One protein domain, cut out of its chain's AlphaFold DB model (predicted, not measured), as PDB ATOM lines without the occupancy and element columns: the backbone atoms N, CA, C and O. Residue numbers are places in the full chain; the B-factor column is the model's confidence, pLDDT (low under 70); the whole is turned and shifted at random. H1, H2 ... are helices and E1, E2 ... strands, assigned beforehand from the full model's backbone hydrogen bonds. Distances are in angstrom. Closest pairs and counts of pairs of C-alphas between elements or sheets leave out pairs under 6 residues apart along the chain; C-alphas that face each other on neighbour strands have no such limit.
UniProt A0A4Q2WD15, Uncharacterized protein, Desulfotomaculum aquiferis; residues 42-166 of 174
ATOM      1  N   ASP A  42     126.251 106.975  83.817       90.06
ATOM      2  CA  ASP A  42     127.265 107.535  82.929       90.06
ATOM      3  C   ASP A  42     128.451 106.567  82.838       90.06
ATOM      4  O   ASP A  42     129.050 106.204  83.849       90.06
ATOM      5  N   GLY A  43     128.809 106.150  81.622       92.12
ATOM      6  CA  GLY A  43     129.919 105.225  81.386       92.12
ATOM      7  C   GLY A  43     131.299 105.771  81.771       92.12
ATOM      8  O   GLY A  43     132.250 104.996  81.826       92.12
ATOM      9  N   ALA A  44     131.423 107.076  82.027       92.62
ATOM     10  CA  ALA A  44     132.638 107.683  82.557       92.62
ATOM     11  C   ALA A  44     132.716 107.645  84.092       92.62
ATOM     12  O   ALA A  44     133.786 107.885  84.638       92.62
ATOM     13  N   CYS A  45     131.621 107.363  84.800       95.38
ATOM     14  CA  CYS A  45     131.606 107.338  86.262       95.38
ATOM     15  C   CYS A  45     131.915 105.944  86.820       95.38
ATOM     16  O   CYS A  45     131.695 104.918  86.175       95.38
ATOM     17  N   PHE A  46     132.395 105.912  88.062       96.50
ATOM     18  CA  PHE A  46     132.539 104.684  88.833       96.50
ATOM     19  C   PHE A  46     131.329 104.480  89.749       96.50
ATOM     20  O   PHE A  46     130.906 105.400  90.454       96.50
ATOM     21  N   TYR A  47     130.830 103.245  89.780       97.00
ATOM     22  CA  TYR A  47     129.730 102.805  90.632       97.00
ATOM     23  C   TYR A  47     130.186 101.588  91.436       97.00
ATOM     24  O   TYR A  47     130.497 100.542  90.865       97.00
ATOM     25  N   GLY A  48     130.239 101.744  92.757       95.81
ATOM     26  CA  GLY A  48     130.642 100.695  93.686       95.81
ATOM     27  C   GLY A  48     129.583  99.603  93.813       95.81
ATOM     28  O   GLY A  48     128.410  99.793  93.476       95.81
ATOM     29  N   LYS A  49     129.988  98.451  94.350       94.19
ATOM     30  CA  LYS A  49     129.128  97.259  94.469       94.19
ATOM     31  C   LYS A  49     127.790  97.524  95.178       94.19
ATOM     32  O   LYS A  49     126.785  96.911  94.821       94.19
ATOM     33  N   HIS A  50     127.782  98.414  96.169       95.19
ATOM     34  CA  HIS A  50     126.614  98.706  97.005       95.19
ATOM     35  C   HIS A  50     125.814  99.941  96.548       95.19
ATOM     36  O   HIS A  50     124.734 100.196  97.070       95.19
ATOM     37  N   TYR A  51     126.255 100.632  95.484       96.56
ATOM     38  CA  TYR A  51     125.677 101.891  94.991       96.56
ATOM     39  C   TYR A  51     124.145 101.895  94.878       96.56
ATOM     40  O   TYR A  51     123.475 102.740  95.471       96.56
ATOM     41  N   LEU A  52     123.582 100.957  94.106       95.75
ATOM     42  CA  LEU A  52     122.136 100.900  93.883       95.75
ATOM     43  C   LEU A  52     121.376 100.452  95.130       95.75
ATOM     44  O   LEU A  52     120.283 100.951  95.377       95.75
ATOM     45  N   GLY A  53     121.936  99.504  95.886       95.12
ATOM     46  CA  GLY A  53     121.301  98.971  97.089       95.12
ATOM     47  C   GLY A  53     121.128 100.056  98.145       95.12
ATOM     48  O   GLY A  53     120.019 100.262  98.632       95.12
ATOM     49  N   ASP A  54     122.199 100.803  98.412       93.75
ATOM     50  CA  ASP A  54     122.216 101.866  99.418       93.75
ATOM     51  C   ASP A  54     121.274 103.014  99.056       93.75
ATOM     52  O   ASP A  54     120.482 103.456  99.889       93.75
ATOM     53  N   LEU A  55     121.289 103.456  97.791       95.56
ATOM     54  CA  LEU A  55     120.349 104.477  97.326       95.56
ATOM     55  C   LEU A  55     118.900 103.992  97.401       95.56
ATOM     56  O   LEU A  55     118.019 104.758  97.786       95.56
ATOM     57  N   ASN A  56     118.636 102.732  97.055       96.12
ATOM     58  CA  ASN A  56     117.279 102.203  97.081       96.12
ATOM     59  C   ASN A  56     116.710 102.131  98.508       96.12
ATOM     60  O   ASN A  56     115.542 102.456  98.701       96.12
ATOM     61  N   MET A  57     117.528 101.782  99.508       96.12
ATOM     62  CA  MET A  57     117.096 101.737 100.915       96.12
ATOM     63  C   MET A  57     116.567 103.084 101.426       96.12
ATOM     64  O   MET A  57     115.727 103.114 102.321       96.12
ATOM     65  N   ALA A  58     117.004 104.213 100.859       97.12
ATOM     66  CA  ALA A  58     116.513 105.522 101.284       97.12
ATOM     67  C   ALA A  58     115.013 105.732 101.027       97.12
ATOM     68  O   ALA A  58     114.381 106.526 101.727       97.12
ATOM     69  N   PHE A  59     114.421 105.018 100.066       97.44
ATOM     70  CA  PHE A  59     112.976 105.068  99.838       97.44
ATOM     71  C   PHE A  59     112.168 104.393 100.955       97.44
ATOM     72  O   PHE A  59     110.990 104.704 101.100       97.44
ATOM     73  N   ASP A  60     112.778 103.530 101.775       96.88
ATOM     74  CA  ASP A  60     112.072 102.825 102.853       96.88
ATOM     75  C   ASP A  60     111.786 103.731 104.061       96.88
ATOM     76  O   ASP A  60     110.866 103.476 104.839       96.88
ATOM     77  N   PHE A  61     112.573 104.797 104.233       96.44
ATOM     78  CA  PHE A  61     112.464 105.717 105.371       96.44
ATOM     79  C   PHE A  61     112.254 107.183 104.968       96.44
ATOM     80  O   PHE A  61     112.196 108.056 105.834       96.44
ATOM     81  N   THR A  62     112.120 107.468 103.671       97.81
ATOM     82  CA  THR A  62     111.775 108.798 103.154       97.81
ATOM     83  C   THR A  62     110.522 108.718 102.297       97.81
ATOM     84  O   THR A  62     110.183 107.688 101.729       97.81
ATOM     85  N   ASP A  63     109.842 109.846 102.141       96.62
ATOM     86  CA  ASP A  63     108.761 110.012 101.169       96.62
ATOM     87  C   ASP A  63     109.256 110.645  99.855       96.62
ATOM     88  O   ASP A  63     108.509 111.322  99.146       96.62
ATOM     89  N   ALA A  64     110.538 110.449  99.536       98.00
ATOM     90  CA  ALA A  64     111.159 111.030  98.362       98.00
ATOM     91  C   ALA A  64     110.609 110.426  97.058       98.00
ATOM     92  O   ALA A  64     110.263 109.242  96.956       98.00
ATOM     93  N   SER A  65     110.549 111.261  96.026       97.75
ATOM     94  CA  SER A  65     110.306 110.838  94.643       97.75
ATOM     95  C   SER A  65     111.615 110.594  93.893       97.75
ATOM     96  O   SER A  65     111.639 109.877  92.893       97.75
ATOM     97  N   ILE A  66     112.702 111.192  94.389       98.00
ATOM     98  CA  ILE A  66     114.053 111.090  93.852       98.00
ATOM     99  C   ILE A  66     115.015 110.914  95.024       98.00
ATOM    100  O   ILE A  66     114.989 111.707  95.964       98.00
ATOM    101  N   VAL A  67     115.883 109.912  94.950       98.38
ATOM    102  CA  VAL A  67     116.994 109.732  95.887       98.38
ATOM    103  C   VAL A  67     118.291 109.803  95.100       98.38
ATOM    104  O   VAL A  67     118.431 109.115  94.096       98.38
ATOM    105  N   GLY A  68     119.261 110.595  95.543       97.62
ATOM    106  CA  GLY A  68     120.564 110.656  94.888       97.62
ATOM    107  C   GLY A  68     121.702 111.011  95.825       97.62
ATOM    108  O   GLY A  68     121.561 110.950  97.044       97.62
ATOM    109  N   LYS A  69     122.842 111.377  95.241       97.06
ATOM    110  CA  LYS A  69     124.039 111.799  95.975       97.06
ATOM    111  C   LYS A  69     124.268 113.293  95.796       97.06
ATOM    112  O   LYS A  69     124.614 113.753  94.709       97.06
ATOM    113  N   GLY A  70     124.025 114.045  96.865       95.69
ATOM    114  CA  GLY A  70     124.305 115.477  96.947       95.69
ATOM    115  C   GLY A  70     125.710 115.765  97.451       95.69
ATOM    116  O   GLY A  70     126.386 116.626  96.894       95.69
ATOM    117  N   SER A  71     126.185 114.989  98.428       96.38
ATOM    118  CA  SER A  71     127.618 114.802  98.666       96.38
ATOM    119  C   SER A  71     128.140 113.677  97.781       96.38
ATOM    120  O   SER A  71     127.539 112.607  97.738       96.38
ATOM    121  N   TYR A  72     129.264 113.882  97.101       95.81
ATOM    122  CA  TYR A  72     129.842 112.867  96.217       95.81
ATOM    123  C   TYR A  72     131.333 113.097  95.994       95.81
ATOM    124  O   TYR A  72     131.843 114.210  96.163       95.81
ATOM    125  N   TYR A  73     132.025 112.044  95.571       96.12
ATOM    126  CA  TYR A  73     133.438 112.116  95.241       96.12
ATOM    127  C   TYR A  73     133.671 112.430  93.759       96.12
ATOM    128  O   TYR A  73     132.976 111.908  92.887       96.12
ATOM    129  N   THR A  74     134.688 113.243  93.479       95.56
ATOM    130  CA  THR A  74     135.227 113.460  92.131       95.56
ATOM    131  C   THR A  74     136.686 113.032  92.097       95.56
ATOM    132  O   THR A  74     137.463 113.436  92.958       95.56
ATOM    133  N   TYR A  75     137.067 112.241  91.099       96.19
ATOM    134  CA  TYR A  75     138.454 111.860  90.858       96.19
ATOM    135  C   TYR A  75     139.012 112.587  89.632       96.19
ATOM    136  O   TYR A  75     138.455 112.483  88.538       96.19
ATOM    137  N   PHE A  76     140.117 113.307  89.824       95.19
ATOM    138  CA  PHE A  76     140.825 114.055  88.783       95.19
ATOM    139  C   PHE A  76     142.023 113.248  88.285       95.19
ATOM    140  O   PHE A  76     143.023 113.106  88.997       95.19
ATOM    141  N   GLU A  77     141.930 112.713  87.065       93.81
ATOM    142  CA  GLU A  77     142.920 111.765  86.533       93.81
ATOM    143  C   GLU A  77     144.327 112.375  86.416       93.81
ATOM    144  O   GLU A  77     145.316 111.712  86.741       93.81
ATOM    145  N   ASP A  78     144.416 113.645  86.010       94.06
ATOM    146  CA  ASP A  78     145.685 114.338  85.745       94.06
ATOM    147  C   ASP A  78     146.498 114.591  87.024       94.06
ATOM    148  O   ASP A  78     147.722 114.719  86.974       94.06
ATOM    149  N   GLU A  79     145.822 114.665  88.172       94.12
ATOM    150  CA  GLU A  79     146.430 114.956  89.478       94.12
ATOM    151  C   GLU A  79     146.407 113.754  90.422       94.12
ATOM    152  O   GLU A  79     147.011 113.806  91.492       94.12
ATOM    153  N   GLN A  80     145.726 112.672  90.031       95.12
ATOM    154  CA  GLN A  80     145.454 111.513  90.883       95.12
ATOM    155  C   GLN A  80     144.828 111.937  92.215       95.12
ATOM    156  O   GLN A  80     145.159 111.402  93.272       95.12
ATOM    157  N   ALA A  81     143.951 112.938  92.154       95.50
ATOM    158  CA  ALA A  81     143.380 113.585  93.320       95.50
ATOM    159  C   ALA A  81     141.918 113.172  93.485       95.50
ATOM    160  O   ALA A  81     141.121 113.286  92.552       95.50
ATOM    161  N   LEU A  82     141.569 112.712  94.683       95.62
ATOM    162  CA  LEU A  82     140.197 112.453  95.088       95.62
ATOM    163  C   LEU A  82     139.684 113.660  95.865       95.62
ATOM    164  O   LEU A  82     140.285 114.075  96.858       95.62
ATOM    165  N   ALA A  83     138.557 114.197  95.424       94.88
ATOM    166  CA  ALA A  83     137.892 115.310  96.063       94.88
ATOM    167  C   ALA A  83     136.514 114.922  96.581       94.88
ATOM    168  O   ALA A  83     135.823 114.116  95.964       94.88
ATOM    169  N   LEU A  84     136.104 115.540  97.684       95.38
ATOM    170  CA  LEU A  84     134.747 115.504  98.200       95.38
ATOM    171  C   LEU A  84     134.035 116.810  97.844       95.38
ATOM    172  O   LEU A  84     134.523 117.897  98.156       95.38
ATOM    173  N   ASN A  85     132.866 116.687  97.226       94.00
ATOM    174  CA  ASN A  85     131.980 117.801  96.910       94.00
ATOM    175  C   ASN A  85     130.837 117.863  97.921       94.00
ATOM    176  O   ASN A  85     130.322 116.822  98.346       94.00
ATOM    177  N   ASN A  86     130.407 119.083  98.253       93.62
ATOM    178  CA  ASN A  86     129.221 119.365  99.060       93.62
ATOM    179  C   ASN A  86     129.191 118.564 100.369       93.62
ATOM    180  O   ASN A  86     128.218 117.857 100.639       93.62
ATOM    181  N   ARG A  87     130.260 118.596 101.173       92.75
ATOM    182  CA  ARG A  87     130.486 117.667 102.308       92.75
ATOM    183  C   ARG A  87     129.331 117.585 103.320       92.75
ATOM    184  O   ARG A  87     129.199 116.590 104.031       92.75
ATOM    185  N   HIS A  88     128.494 118.618 103.382       93.75
ATOM    186  CA  HIS A  88     127.366 118.733 104.307       93.75
ATOM    187  C   HIS A  88     126.017 118.261 103.738       93.75
ATOM    188  O   HIS A  88     125.021 118.287 104.452       93.75
ATOM    189  N   MET A  89     125.975 117.802 102.487       95.69
ATOM    190  CA  MET A  89     124.750 117.376 101.798       95.69
ATOM    191  C   MET A  89     124.490 115.867 101.903       95.69
ATOM    192  O   MET A  89     123.954 115.277 100.972       95.69
ATOM    193  N   ASN A  90     124.860 115.222 103.011       95.31
ATOM    194  CA  ASN A  90     124.461 113.835 103.277       95.31
ATOM    195  C   ASN A  90     123.159 113.826 104.082       95.31
ATOM    196  O   ASN A  90     122.987 114.652 104.978       95.31
ATOM    197  N   HIS A  91     122.292 112.851 103.818       97.19
ATOM    198  CA  HIS A  91     121.074 112.583 104.590       97.19
ATOM    199  C   HIS A  91     120.129 113.786 104.753       97.19
ATOM    200  O   HIS A  91     119.593 114.030 105.837       97.19
ATOM    201  N   CYS A  92     119.907 114.550 103.685       97.44
ATOM    202  CA  CYS A  92     119.053 115.736 103.714       97.44
ATOM    203  C   CYS A  92     118.170 115.846 102.468       97.44
ATOM    204  O   CYS A  92     118.510 115.344 101.399       97.44
ATOM    205  N   TYR A  93     117.033 116.533 102.593       97.69
ATOM    206  CA  TYR A  93     116.239 116.902 101.424       97.69
ATOM    207  C   TYR A  93     116.892 118.090 100.720       97.69
ATOM    208  O   TYR A  93     117.081 119.147 101.321       97.69
ATOM    209  N   THR A  94     117.247 117.917  99.450       94.62
ATOM    210  CA  THR A  94     117.920 118.941  98.647       94.62
ATOM    211  C   THR A  94     117.748 118.647  97.157       94.62
ATOM    212  O   THR A  94     117.827 117.484  96.764       94.62
ATOM    213  N   PRO A  95     117.553 119.666  96.297       91.62
ATOM    214  CA  PRO A  95     117.579 119.473  94.848       91.62
ATOM    215  C   PRO A  95     118.998 119.279  94.292       91.62
ATOM    216  O   PRO A  95     119.159 118.959  93.118       91.62
ATOM    217  N   LEU A  96     120.030 119.489  95.115       91.50
ATOM    218  CA  LEU A  96     121.436 119.475  94.714       91.50
ATOM    219  C   LEU A  96     122.013 118.054  94.714       91.50
ATOM    220  O   LEU A  96     122.990 117.792  95.407       91.50
ATOM    221  N   VAL A  97     121.400 117.141  93.963       94.56
ATOM    222  CA  VAL A  97     121.949 115.801  93.687       94.56
ATOM    223  C   VAL A  97     122.430 115.716  92.237       94.56
ATOM    224  O   VAL A  97     122.034 116.527  91.399       94.56
ATOM    225  N   LEU A  98     123.291 114.748  91.921       91.06
ATOM    226  CA  LEU A  98     123.696 114.487  90.536       91.06
ATOM    227  C   LEU A  98     122.685 113.592  89.814       91.06
ATOM    228  O   LEU A  98     122.225 112.591  90.365       91.06
ATOM    229  N   ALA A  99     122.389 113.912  88.553       88.69
ATOM    230  CA  ALA A  99     121.468 113.125  87.731       88.69
ATOM    231  C   ALA A  99     122.026 111.722  87.427       88.69
ATOM    232  O   ALA A  99     121.286 110.743  87.438       88.69
ATOM    233  N   GLU A 100     123.338 111.616  87.212       90.56
ATOM    234  CA  GLU A 100     124.073 110.359  87.030       90.56
ATOM    235  C   GLU A 100     124.277 109.558  88.328       90.56
ATOM    236  O   GLU A 100     124.767 108.429  88.277       90.56
ATOM    237  N   ALA A 101     123.913 110.132  89.484       95.50
ATOM    238  CA  ALA A 101     124.062 109.525  90.804       95.50
ATOM    239  C   ALA A 101     122.726 109.461  91.571       95.50
ATOM    240  O   ALA A 101     122.686 109.708  92.782       95.50
ATOM    241  N   CYS A 102     121.618 109.195  90.869       96.44
ATOM    242  CA  CYS A 102     120.286 109.134  91.470       96.44
ATOM    243  C   CYS A 102     119.407 107.984  90.951       96.44
ATOM    244  O   CYS A 102     119.625 107.427  89.873       96.44
ATOM    245  N   ILE A 103     118.394 107.654  91.754       97.75
ATOM    246  CA  ILE A 103     117.250 106.807  91.434       97.75
ATOM    247  C   ILE A 103     116.000 107.694  91.466       97.75
ATOM    248  O   ILE A 103     115.742 108.402  92.441       97.75
ATOM    249  N   ILE A 104     115.209 107.645  90.399       96.19
ATOM    250  CA  ILE A 104     114.005 108.454  90.199       96.19
ATOM    251  C   ILE A 104     112.809 107.519  90.023       96.19
ATOM    252  O   ILE A 104     112.864 106.582  89.222       96.19
ATOM    253  N   LYS A 105     111.702 107.787  90.724       96.00
ATOM    254  CA  LYS A 105     110.434 107.090  90.466       96.00
ATOM    255  C   LYS A 105     109.931 107.414  89.059       96.00
ATOM    256  O   LYS A 105     109.864 108.575  88.663       96.00
ATOM    257  N   LYS A 106     109.531 106.398  88.297       92.69
ATOM    258  CA  LYS A 106     109.157 106.500  86.881       92.69
ATOM    259  C   LYS A 106     108.031 107.515  86.648       92.69
ATOM    260  O   LYS A 106     108.047 108.225  85.645       92.69
ATOM    261  N   GLU A 107     107.098 107.630  87.592       91.81
ATOM    262  CA  GLU A 107     105.993 108.600  87.557       91.81
ATOM    263  C   GLU A 107     106.447 110.071  87.483       91.81
ATOM    264  O   GLU A 107     105.740 110.904  86.910       91.81
ATOM    265  N   VAL A 108     107.647 110.394  87.987       91.94
ATOM    266  CA  VAL A 108     108.224 111.749  87.940       91.94
ATOM    267  C   VAL A 108     108.413 112.200  86.490       91.94
ATOM    268  O   VAL A 108     108.070 113.329  86.134       91.94
ATOM    269  N   PHE A 109     108.881 111.300  85.619       85.94
ATOM    270  CA  PHE A 109     109.120 111.605  84.208       85.94
ATOM    271  C   PHE A 109     107.828 111.889  83.440       85.94
ATOM    272  O   PHE A 109     107.794 112.782  82.594       85.94
ATOM    273  N   SER A 110     106.749 111.162  83.742       77.62
ATOM    274  CA  SER A 110     105.450 111.367  83.092       77.62
ATOM    275  C   SER A 110     104.864 112.740  83.413       77.62
ATOM    276  O   SER A 110     104.327 113.406  82.528       77.62
ATOM    277  N   ARG A 111     105.008 113.191  84.665       72.31
ATOM    278  CA  ARG A 111     104.484 114.485  85.114       72.31
ATOM    279  C   ARG A 111     105.247 115.671  84.522       72.31
ATOM    280  O   ARG A 111     104.623 116.683  84.214       72.31
ATOM    281  N   LEU A 112     106.558 115.538  84.312       69.00
ATOM    282  CA  LEU A 112     107.363 116.581  83.668       69.00
ATOM    283  C   LEU A 112     107.196 116.622  82.144       69.00
ATOM    284  O   LEU A 112     107.067 117.711  81.588       69.00
ATOM    285  N   LYS A 113     107.105 115.464  81.472       66.38
ATOM    286  CA  LYS A 113     106.858 115.390  80.019       66.38
ATOM    287  C   LYS A 113     105.588 116.151  79.614       66.38
ATOM    288  O   LYS A 113     105.614 116.903  78.642       66.38
ATOM    289  N   ALA A 114     104.518 116.029  80.404       56.19
ATOM    290  CA  ALA A 114     103.264 116.751  80.180       56.19
ATOM    291  C   ALA A 114     103.426 118.289  80.175       56.19
ATOM    292  O   ALA A 114     102.621 118.983  79.558       56.19
ATOM    293  N   LYS A 115     104.460 118.839  80.834       52.00
ATOM    294  CA  LYS A 115     104.758 120.282  80.835       52.00
ATOM    295  C   LYS A 115     105.691 120.711  79.708       52.00
ATOM    296  O   LYS A 115     105.505 121.799  79.163       52.00
ATOM    297  N   THR A 116     106.665 119.889  79.319       52.12
ATOM    298  CA  THR A 116     107.568 120.205  78.196       52.12
ATOM    299  C   THR A 116     106.804 120.360  76.875       52.12
ATOM    300  O   THR A 116     107.125 121.245  76.087       52.12
ATOM    301  N   GLU A 117     105.719 119.601  76.684       50.59
ATOM    302  CA  GLU A 117     104.792 119.735  75.543       50.59
ATOM    303  C   GLU A 117     104.008 121.072  75.538       50.59
ATOM    304  O   GLU A 117     103.400 121.427  74.531       50.59
ATOM    305  N   SER A 118     104.061 121.857  76.625       48.56
ATOM    306  CA  SER A 118     103.381 123.158  76.778       48.56
ATOM    307  C   SER A 118     104.282 124.395  76.567       48.56
ATOM    308  O   SER A 118     103.903 125.509  76.922       48.56
ATOM    309  N   ASN A 119     105.455 124.233  75.931       37.06
ATOM    310  CA  ASN A 119     106.395 125.305  75.528       37.06
ATOM    311  C   ASN A 119     107.101 126.093  76.663       37.06
ATOM    312  O   ASN A 119     107.674 127.149  76.399       37.06
ATOM    313  N   GLN A 120     107.122 125.604  77.909       42.75
ATOM    314  CA  GLN A 120     107.704 126.347  79.048       42.75
ATOM    315  C   GLN A 120     109.035 125.818  79.614       42.75
ATOM    316  O   GLN A 120     109.554 126.408  80.559       42.75
ATOM    317  N   ALA A 121     109.638 124.768  79.053       42.47
ATOM    318  CA  ALA A 121     110.902 124.236  79.573       42.47
ATOM    319  C   ALA A 121     112.113 125.092  79.136       42.47
ATOM    320  O   ALA A 121     112.864 124.742  78.226       42.47
ATOM    321  N   GLN A 122     112.290 126.252  79.770       40.69
ATOM    322  CA  GLN A 122     113.548 127.002  79.766       40.69
ATOM    323  C   GLN A 122     114.623 126.189  80.487       40.69
ATOM    324  O   GLN A 122     114.405 125.889  81.647       40.69
ATOM    325  N   GLN A 123     115.746 125.889  79.812       44.62
ATOM    326  CA  GLN A 123     117.162 125.855  80.272       44.62
ATOM    327  C   GLN A 123     117.483 125.475  81.749       44.62
ATOM    328  O   GLN A 123     118.535 125.850  82.268       44.62
ATOM    329  N   GLY A 124     116.602 124.767  82.449       50.03
ATOM    330  CA  GLY A 124     116.701 124.400  83.854       50.03
ATOM    331  C   GLY A 124     117.401 123.060  84.035       50.03
ATOM    332  O   GLY A 124     117.433 122.209  83.144       50.03
ATOM    333  N   ASN A 125     117.994 122.863  85.211       72.75
ATOM    334  CA  ASN A 125     118.420 121.539  85.640       72.75
ATOM    335  C   ASN A 125     117.154 120.735  85.979       72.75
ATOM    336  O   ASN A 125     116.418 121.133  86.877       72.75
ATOM    337  N   PHE A 126     116.923 119.607  85.297       82.12
ATOM    338  CA  PHE A 126     115.784 118.694  85.504       82.12
ATOM    339  C   PHE A 126     115.437 118.460  86.985       82.12
ATOM    340  O   PHE A 126     114.267 118.409  87.353       82.12
ATOM    341  N   LEU A 127     116.444 118.343  87.855       88.06
ATOM    342  CA  LEU A 127     116.240 118.120  89.289       88.06
ATOM    343  C   LEU A 127     115.714 119.366  90.015       88.06
ATOM    344  O   LEU A 127     114.880 119.254  90.913       88.06
ATOM    345  N   THR A 128     116.148 120.555  89.603       86.94
ATOM    346  CA  THR A 128     115.585 121.823  90.081       86.94
ATOM    347  C   THR A 128     114.129 121.958  89.647       86.94
ATOM    348  O   THR A 128     113.289 122.344  90.460       86.94
ATOM    349  N   ASP A 129     113.815 121.568  88.410       85.81
ATOM    350  CA  ASP A 129     112.442 121.593  87.905       85.81
ATOM    351  C   ASP A 129     111.565 120.625  88.711       85.81
ATOM    352  O   ASP A 129     110.532 121.035  89.241       85.81
ATOM    353  N   CYS A 130     112.026 119.386  88.936       90.19
ATOM    354  CA  CYS A 130     111.368 118.420  89.821       90.19
ATOM    355  C   CYS A 130     111.048 119.019  91.200       90.19
ATOM    356  O   CYS A 130     109.918 118.910  91.682       90.19
ATOM    357  N   ALA A 131     112.028 119.665  91.832       91.62
ATOM    358  CA  ALA A 131     111.836 120.268  93.145       91.62
ATOM    359  C   ALA A 131     110.813 121.414  93.122       91.62
ATOM    360  O   ALA A 131     109.987 121.511  94.029       91.62
ATOM    361  N   SER A 132     110.815 122.249  92.077       90.06
ATOM    362  CA  SER A 132     109.832 123.332  91.930       90.06
ATOM    363  C   SER A 132     108.400 122.822  91.709       90.06
ATOM    364  O   SER A 132     107.442 123.470  92.122       90.06
ATOM    365  N   GLU A 133     108.252 121.613  91.159       89.44
ATOM    366  CA  GLU A 133     106.975 120.896  91.028       89.44
ATOM    367  C   GLU A 133     106.513 120.193  92.317       89.44
ATOM    368  O   GLU A 133     105.467 119.536  92.335       89.44
ATOM    369  N   GLY A 134     107.278 120.324  93.403       93.12
ATOM    370  CA  GLY A 134     106.967 119.734  94.701       93.12
ATOM    371  C   GLY A 134     107.404 118.277  94.851       93.12
ATOM    372  O   GLY A 134     107.047 117.643  95.847       93.12
ATOM    373  N   PHE A 135     108.181 117.732  93.909       96.00
ATOM    374  CA  PHE A 135     108.804 116.429  94.112       96.00
ATOM    375  C   PHE A 135     109.890 116.528  95.177       96.00
ATOM    376  O   PHE A 135     110.781 117.378  95.123       96.00
ATOM    377  N   LYS A 136     109.828 115.624  96.153       97.62
ATOM    378  CA  LYS A 136     110.817 115.557  97.226       97.62
ATOM    379  C   LYS A 136     112.065 114.840  96.730       97.62
ATOM    380  O   LYS A 136     111.980 113.709  96.248       97.62
ATOM    381  N   ILE A 137     113.206 115.502  96.870       97.94
ATOM    382  CA  ILE A 137     114.519 114.983  96.485       97.94
ATOM    383  C   ILE A 137     115.339 114.796  97.753       97.94
ATOM    384  O   ILE A 137     115.507 115.748  98.517       97.94
ATOM    385  N   TYR A 138     115.809 113.577  97.990       98.50
ATOM    386  CA  TYR A 138     116.607 113.221  99.157       98.50
ATOM    387  C   TYR A 138     118.031 112.860  98.740       98.50
ATOM    388  O   TYR A 138     118.248 112.069  97.824       98.50
ATOM    389  N   SER A 139     119.008 113.440  99.423       98.12
ATOM    390  CA  SER A 139     120.411 113.081  99.292       98.12
ATOM    391  C   SER A 139     120.771 112.023 100.331       98.12
ATOM    392  O   SER A 139     120.638 112.268 101.531       98.12
ATOM    393  N   ALA A 140     121.223 110.858  99.872       97.50
ATOM    394  CA  ALA A 140     121.712 109.771 100.714       97.50
ATOM    395  C   ALA A 140     123.173 110.018 101.151       97.50
ATOM    396  O   ALA A 140     123.627 111.162 101.233       97.50
ATOM    397  N   ASP A 141     123.910 108.956 101.473       96.06
ATOM    398  CA  ASP A 141     125.348 109.042 101.715       96.06
ATOM    399  C   ASP A 141     126.147 109.284 100.415       96.06
ATOM    400  O   ASP A 141     125.660 109.119  99.291       96.06
ATOM    401  N   ARG A 142     127.422 109.637 100.582       95.88
ATOM    402  CA  ARG A 142     128.393 109.939  99.517       95.88
ATOM    403  C   ARG A 142     129.149 108.741  98.932       95.88
ATOM    404  O   ARG A 142     129.930 108.934  98.004       95.88
ATOM    405  N   TYR A 143     128.999 107.548  99.492       96.94
ATOM    406  CA  TYR A 143     129.851 106.394  99.194       96.94
ATOM    407  C   TYR A 143     129.422 105.671  97.916       96.94
ATOM    408  O   TYR A 143     128.390 105.988  97.327       96.94
ATOM    409  N   ASN A 144     130.216 104.705  97.455       97.00
ATOM    410  CA  ASN A 144     129.883 103.839  96.318       97.00
ATOM    411  C   ASN A 144     129.650 104.567  94.972       97.00
ATOM    412  O   ASN A 144     129.105 103.983  94.042       97.00
ATOM    413  N   PHE A 145     130.077 105.821  94.823       97.19
ATOM    414  CA  PHE A 145     130.017 106.562  93.560       97.19
ATOM    415  C   PHE A 145     131.190 107.534  93.442       97.19
ATOM    416  O   PHE A 145     131.513 108.236  94.404       97.19
ATOM    417  N   VAL A 146     131.791 107.607  92.253       96.94
ATOM    418  CA  VAL A 146     132.818 108.604  91.926       96.94
ATOM    419  C   VAL A 146     132.593 109.141  90.522       96.94
ATOM    420  O   VAL A 146     132.558 108.386  89.548       96.94
ATOM    421  N   GLN A 147     132.516 110.462  90.409       95.56
ATOM    422  CA  GLN A 147     132.562 111.140  89.123       95.56
ATOM    423  C   GLN A 147     134.020 111.241  88.662       95.56
ATOM    424  O   GLN A 147     134.857 111.797  89.373       95.56
ATOM    425  N   ILE A 148     134.343 110.723  87.480       95.00
ATOM    426  CA  ILE A 148     135.706 110.791  86.939       95.00
ATOM    427  C   ILE A 148     135.803 111.981  85.991       95.00
ATOM    428  O   ILE A 148     134.995 112.125  85.074       95.00
ATOM    429  N   GLN A 149     136.803 112.834  86.203       92.81
ATOM    430  CA  GLN A 149     137.077 113.983  85.353       92.81
ATOM    431  C   GLN A 149     138.500 113.923  84.799       92.81
ATOM    432  O   GLN A 149     139.478 113.744  85.530       92.81
ATOM    433  N   LYS A 150     138.605 114.135  83.485       90.19
ATOM    434  CA  LYS A 150     139.873 114.445  82.824       90.19
ATOM    435  C   LYS A 150     140.216 115.896  83.111       90.19
ATOM    436  O   LYS A 150     139.372 116.769  82.908       90.19
ATOM    437  N   GLY A 151     141.441 116.152  83.544       87.31
ATOM    438  CA  GLY A 151     141.865 117.486  83.941       87.31
ATOM    439  C   GLY A 151     142.170 117.616  85.426       87.31
ATOM    440  O   GLY A 151     142.141 116.660  86.200       87.31
ATOM    441  N   LYS A 152     142.501 118.851  85.794       86.12
ATOM    442  CA  LYS A 152     142.916 119.250  87.138       86.12
ATOM    443  C   LYS A 152     141.733 119.676  87.989       86.12
ATOM    444  O   LYS A 152     140.730 120.161  87.460       86.12
ATOM    445  N   ALA A 153     141.897 119.579  89.305       82.12
ATOM    446  CA  ALA A 153     140.911 120.078  90.245       82.12
ATOM    447  C   ALA A 153     140.620 121.567  89.996       82.12
ATOM    448  O   ALA A 153     141.471 122.436  90.194       82.12
ATOM    449  N   THR A 154     139.388 121.872  89.586       74.69
ATOM    450  CA  THR A 154     138.892 123.249  89.554       74.69
ATOM    451  C   THR A 154     138.136 123.495  90.848       74.69
ATOM    452  O   THR A 154     137.179 122.785  91.150       74.69
ATOM    453  N   LYS A 155     138.571 124.480  91.639       65.75
ATOM    454  CA  LYS A 155     137.934 124.783  92.927       65.75
ATOM    455  C   LYS A 155     136.485 125.230  92.712       65.75
ATOM    456  O   LYS A 155     136.248 126.300  92.156       65.75
ATOM    457  N   LEU A 156     135.543 124.417  93.187       66.25
ATOM    458  CA  LEU A 156     134.134 124.778  93.361       66.25
ATOM    459  C   LEU A 156     133.894 125.283  94.795       66.25
ATOM    460  O   LEU A 156     134.774 125.190  95.649       66.25
ATOM    461  N   ALA A 157     132.717 125.860  95.053       67.81
ATOM    462  CA  ALA A 157     132.421 126.580  96.297       67.81
ATOM    463  C   ALA A 157     132.386 125.702  97.572       67.81
ATOM    464  O   ALA A 157     132.628 126.229  98.655       67.81
ATOM    465  N   ASP A 158     132.132 124.392  97.459       81.44
ATOM    466  CA  ASP A 158     132.181 123.421  98.568       81.44
ATOM    467  C   ASP A 158     132.909 122.146  98.106       81.44
ATOM    468  O   ASP A 158     132.305 121.185  97.623       81.44
ATOM    469  N   PHE A 159     134.240 122.215  98.156       88.12
ATOM    470  CA  PHE A 159     135.170 121.269  97.548       88.12
ATOM    471  C   PHE A 159     136.404 121.073  98.438       88.12
ATOM    472  O   PHE A 159     137.050 122.049  98.828       88.12
ATOM    473  N   GLU A 160     136.778 119.821  98.697       92.75
ATOM    474  CA  GLU A 160     137.965 119.458  99.480       92.75
ATOM    475  C   GLU A 160     138.729 118.313  98.809       92.75
ATOM    476  O   GLU A 160     138.137 117.279  98.510       92.75
ATOM    477  N   ILE A 161     140.045 118.457  98.605       93.62
ATOM    478  CA  ILE A 161     140.894 117.313  98.246       93.62
ATOM    479  C   ILE A 161     141.091 116.462  99.496       93.62
ATOM    480  O   ILE A 161     141.709 116.914 100.457       93.62
ATOM    481  N   VAL A 162     140.590 115.231  99.462       94.50
ATOM    482  CA  VAL A 162     140.658 114.301 100.594       94.50
ATOM    483  C   VAL A 162     141.832 113.333 100.483       94.50
ATOM    484  O   VAL A 162     142.290 112.821 101.500       94.50
ATOM    485  N   ASN A 163     142.340 113.083  99.268       93.56
ATOM    486  CA  ASN A 163     143.525 112.251  99.067       93.56
ATOM    487  C   ASN A 163     144.184 112.456  97.692       93.56
ATOM    488  O   ASN A 163     143.536 112.880  96.737       93.56
ATOM    489  N   TYR A 164     145.453 112.056  97.583       94.12
ATOM    490  CA  TYR A 164     146.186 111.878  96.331       94.12
ATOM    491  C   TYR A 164     146.585 110.406  96.184       94.12
ATOM    492  O   TYR A 164     147.533 109.939  96.814       94.12
ATOM    493  N   SER A 165     145.841 109.651  95.381       91.69
ATOM    494  CA  SER A 165     146.118 108.242  95.113       91.69
ATOM    495  C   SER A 165     145.372 107.768  93.874       91.69
ATOM    496  O   SER A 165     144.216 108.123  93.662       91.69
ATOM    497  N   LYS A 166     146.002 106.875  93.102       90.69
ATOM    498  CA  LYS A 166     145.321 106.121  92.036       90.69
ATOM    499  C   LYS A 166     144.297 105.127  92.577       90.69
ATOM    500  O   LYS A 166     143.381 104.745  91.859       90.69
TER     501      LYS A 166
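AT A GLANCE: This is residues 42 to 166 of the 174 residues of an uncharacterized protein of Desulfotomaculum aquiferis (UniProt A0A4Q2WD15). Two small sheets follow one another along the longest axis: a strongly twisted sheet of E6, E2, E3 and E7 makes one end, and a smaller sheet of E4, E1 and E5 lies near the middle, with H1 packed over one face of it. H2 lies at the other end, beyond the small sheet, and the loop that follows it sticks out with residues 117 to 120, while H3 sits between H2 and the small sheet. The printed part has 125 residues, with three named helices and seven named strands in the order H1 E1 E2 E3 E4 H2 H3 E5 E6 E7; under half of the residues are in named elements, and the class is mixed, helices and strands. Both sheets are mixed, the larger in the order E6 E2 E3 E7 and the smaller in the order E4 E1 E5. The whole is compact, with a radius of gyration of the C-alphas of 15.5 A and spans of 47 by 33 by 26 A.

HOW THE PARTS SIT: In the larger sheet E2, residues 72 to 76, and E3, residues 81 to 85, are inner strands and form a hairpin, antiparallel at 151 degrees, with N 74 and O 83 2.9 A apart, within hydrogen-bond range. E7, residues 159 to 164, is an edge strand antiparallel to E3, with N 82 and O 163 at 2.8 A. The other edge strand, E6, residues 145 to 149, is parallel to E2, with N 75 and O 147 at 2.8 A. Residues 46 to 47 pair with residues 145 to 146 of E6, antiparallel. From edge to edge the strands' lines turn by 88 degrees. In the smaller sheet E1, residues 66 to 68, is the inner strand. It is antiparallel to E4, residues 102 to 105, with N 103 and O 67 at 2.8 A, and parallel to E5, residues 137 to 139, with N 138 and O 66 at 2.9 A. H1, residues 51 to 61, and this sheet make two layers, a helix on one face of a sheet. Its height over the sheet is 8.7 A, and it lies over E1 and only just over E4, on which 3 of its C-alphas fall. It runs slantwise to the strands, at 44 degrees to E1 on the local plane; the closest C-alphas of the two are those of Leu 55 and Val 67, 6.4 A apart. H3, residues 126 to 132, only grazes this sheet, with its residues 127 to 131. H2, residues 106 to 116, is on neither sheet; it is close to H3 but not clearly touching, with the C-alphas of Leu 112 and Cys 130 closest at 7.6 A, and about perpendicular to it at 86 degrees. In H3 every O i to N i+4 pair is within hydrogen-bond range, in H2 5 of 7, and in H1 3 of 7, beside 5 of 8 O i to N i+3 pairs.

IN THESE COORDINATES: H1 begins at C-alpha 51 (125.677, 101.891, 94.991) and is 17.2 A long. E7, 14.5 A long, ends at C-alpha 164 (146.186, 111.878, 96.331). E2 measures 13.3 A, E3 12.7 A, E6 13.1 A and E4 10.1 A, while E1 and E5 have three residues each. H2 is 16.3 A long and ends at C-alpha 116 (107.568, 120.205, 78.196); H3 is 9.9 A long.

THE WHOLE: The C-alphas farthest apart are those of Ser 118 and Ser 165, 48.8 A. The printed part has no cut. The link from E3 to E4, residues 86 to 101, is long, and its residues 92 to 93 pair with residues 138 to 139 of E5, antiparallel. Residues 114 to 120, of which 114 to 116 belong to H2, stand free. The mean pLDDT of the printed part is 88.2, and it is under 70 at residues 112 to 124 and 155 to 157.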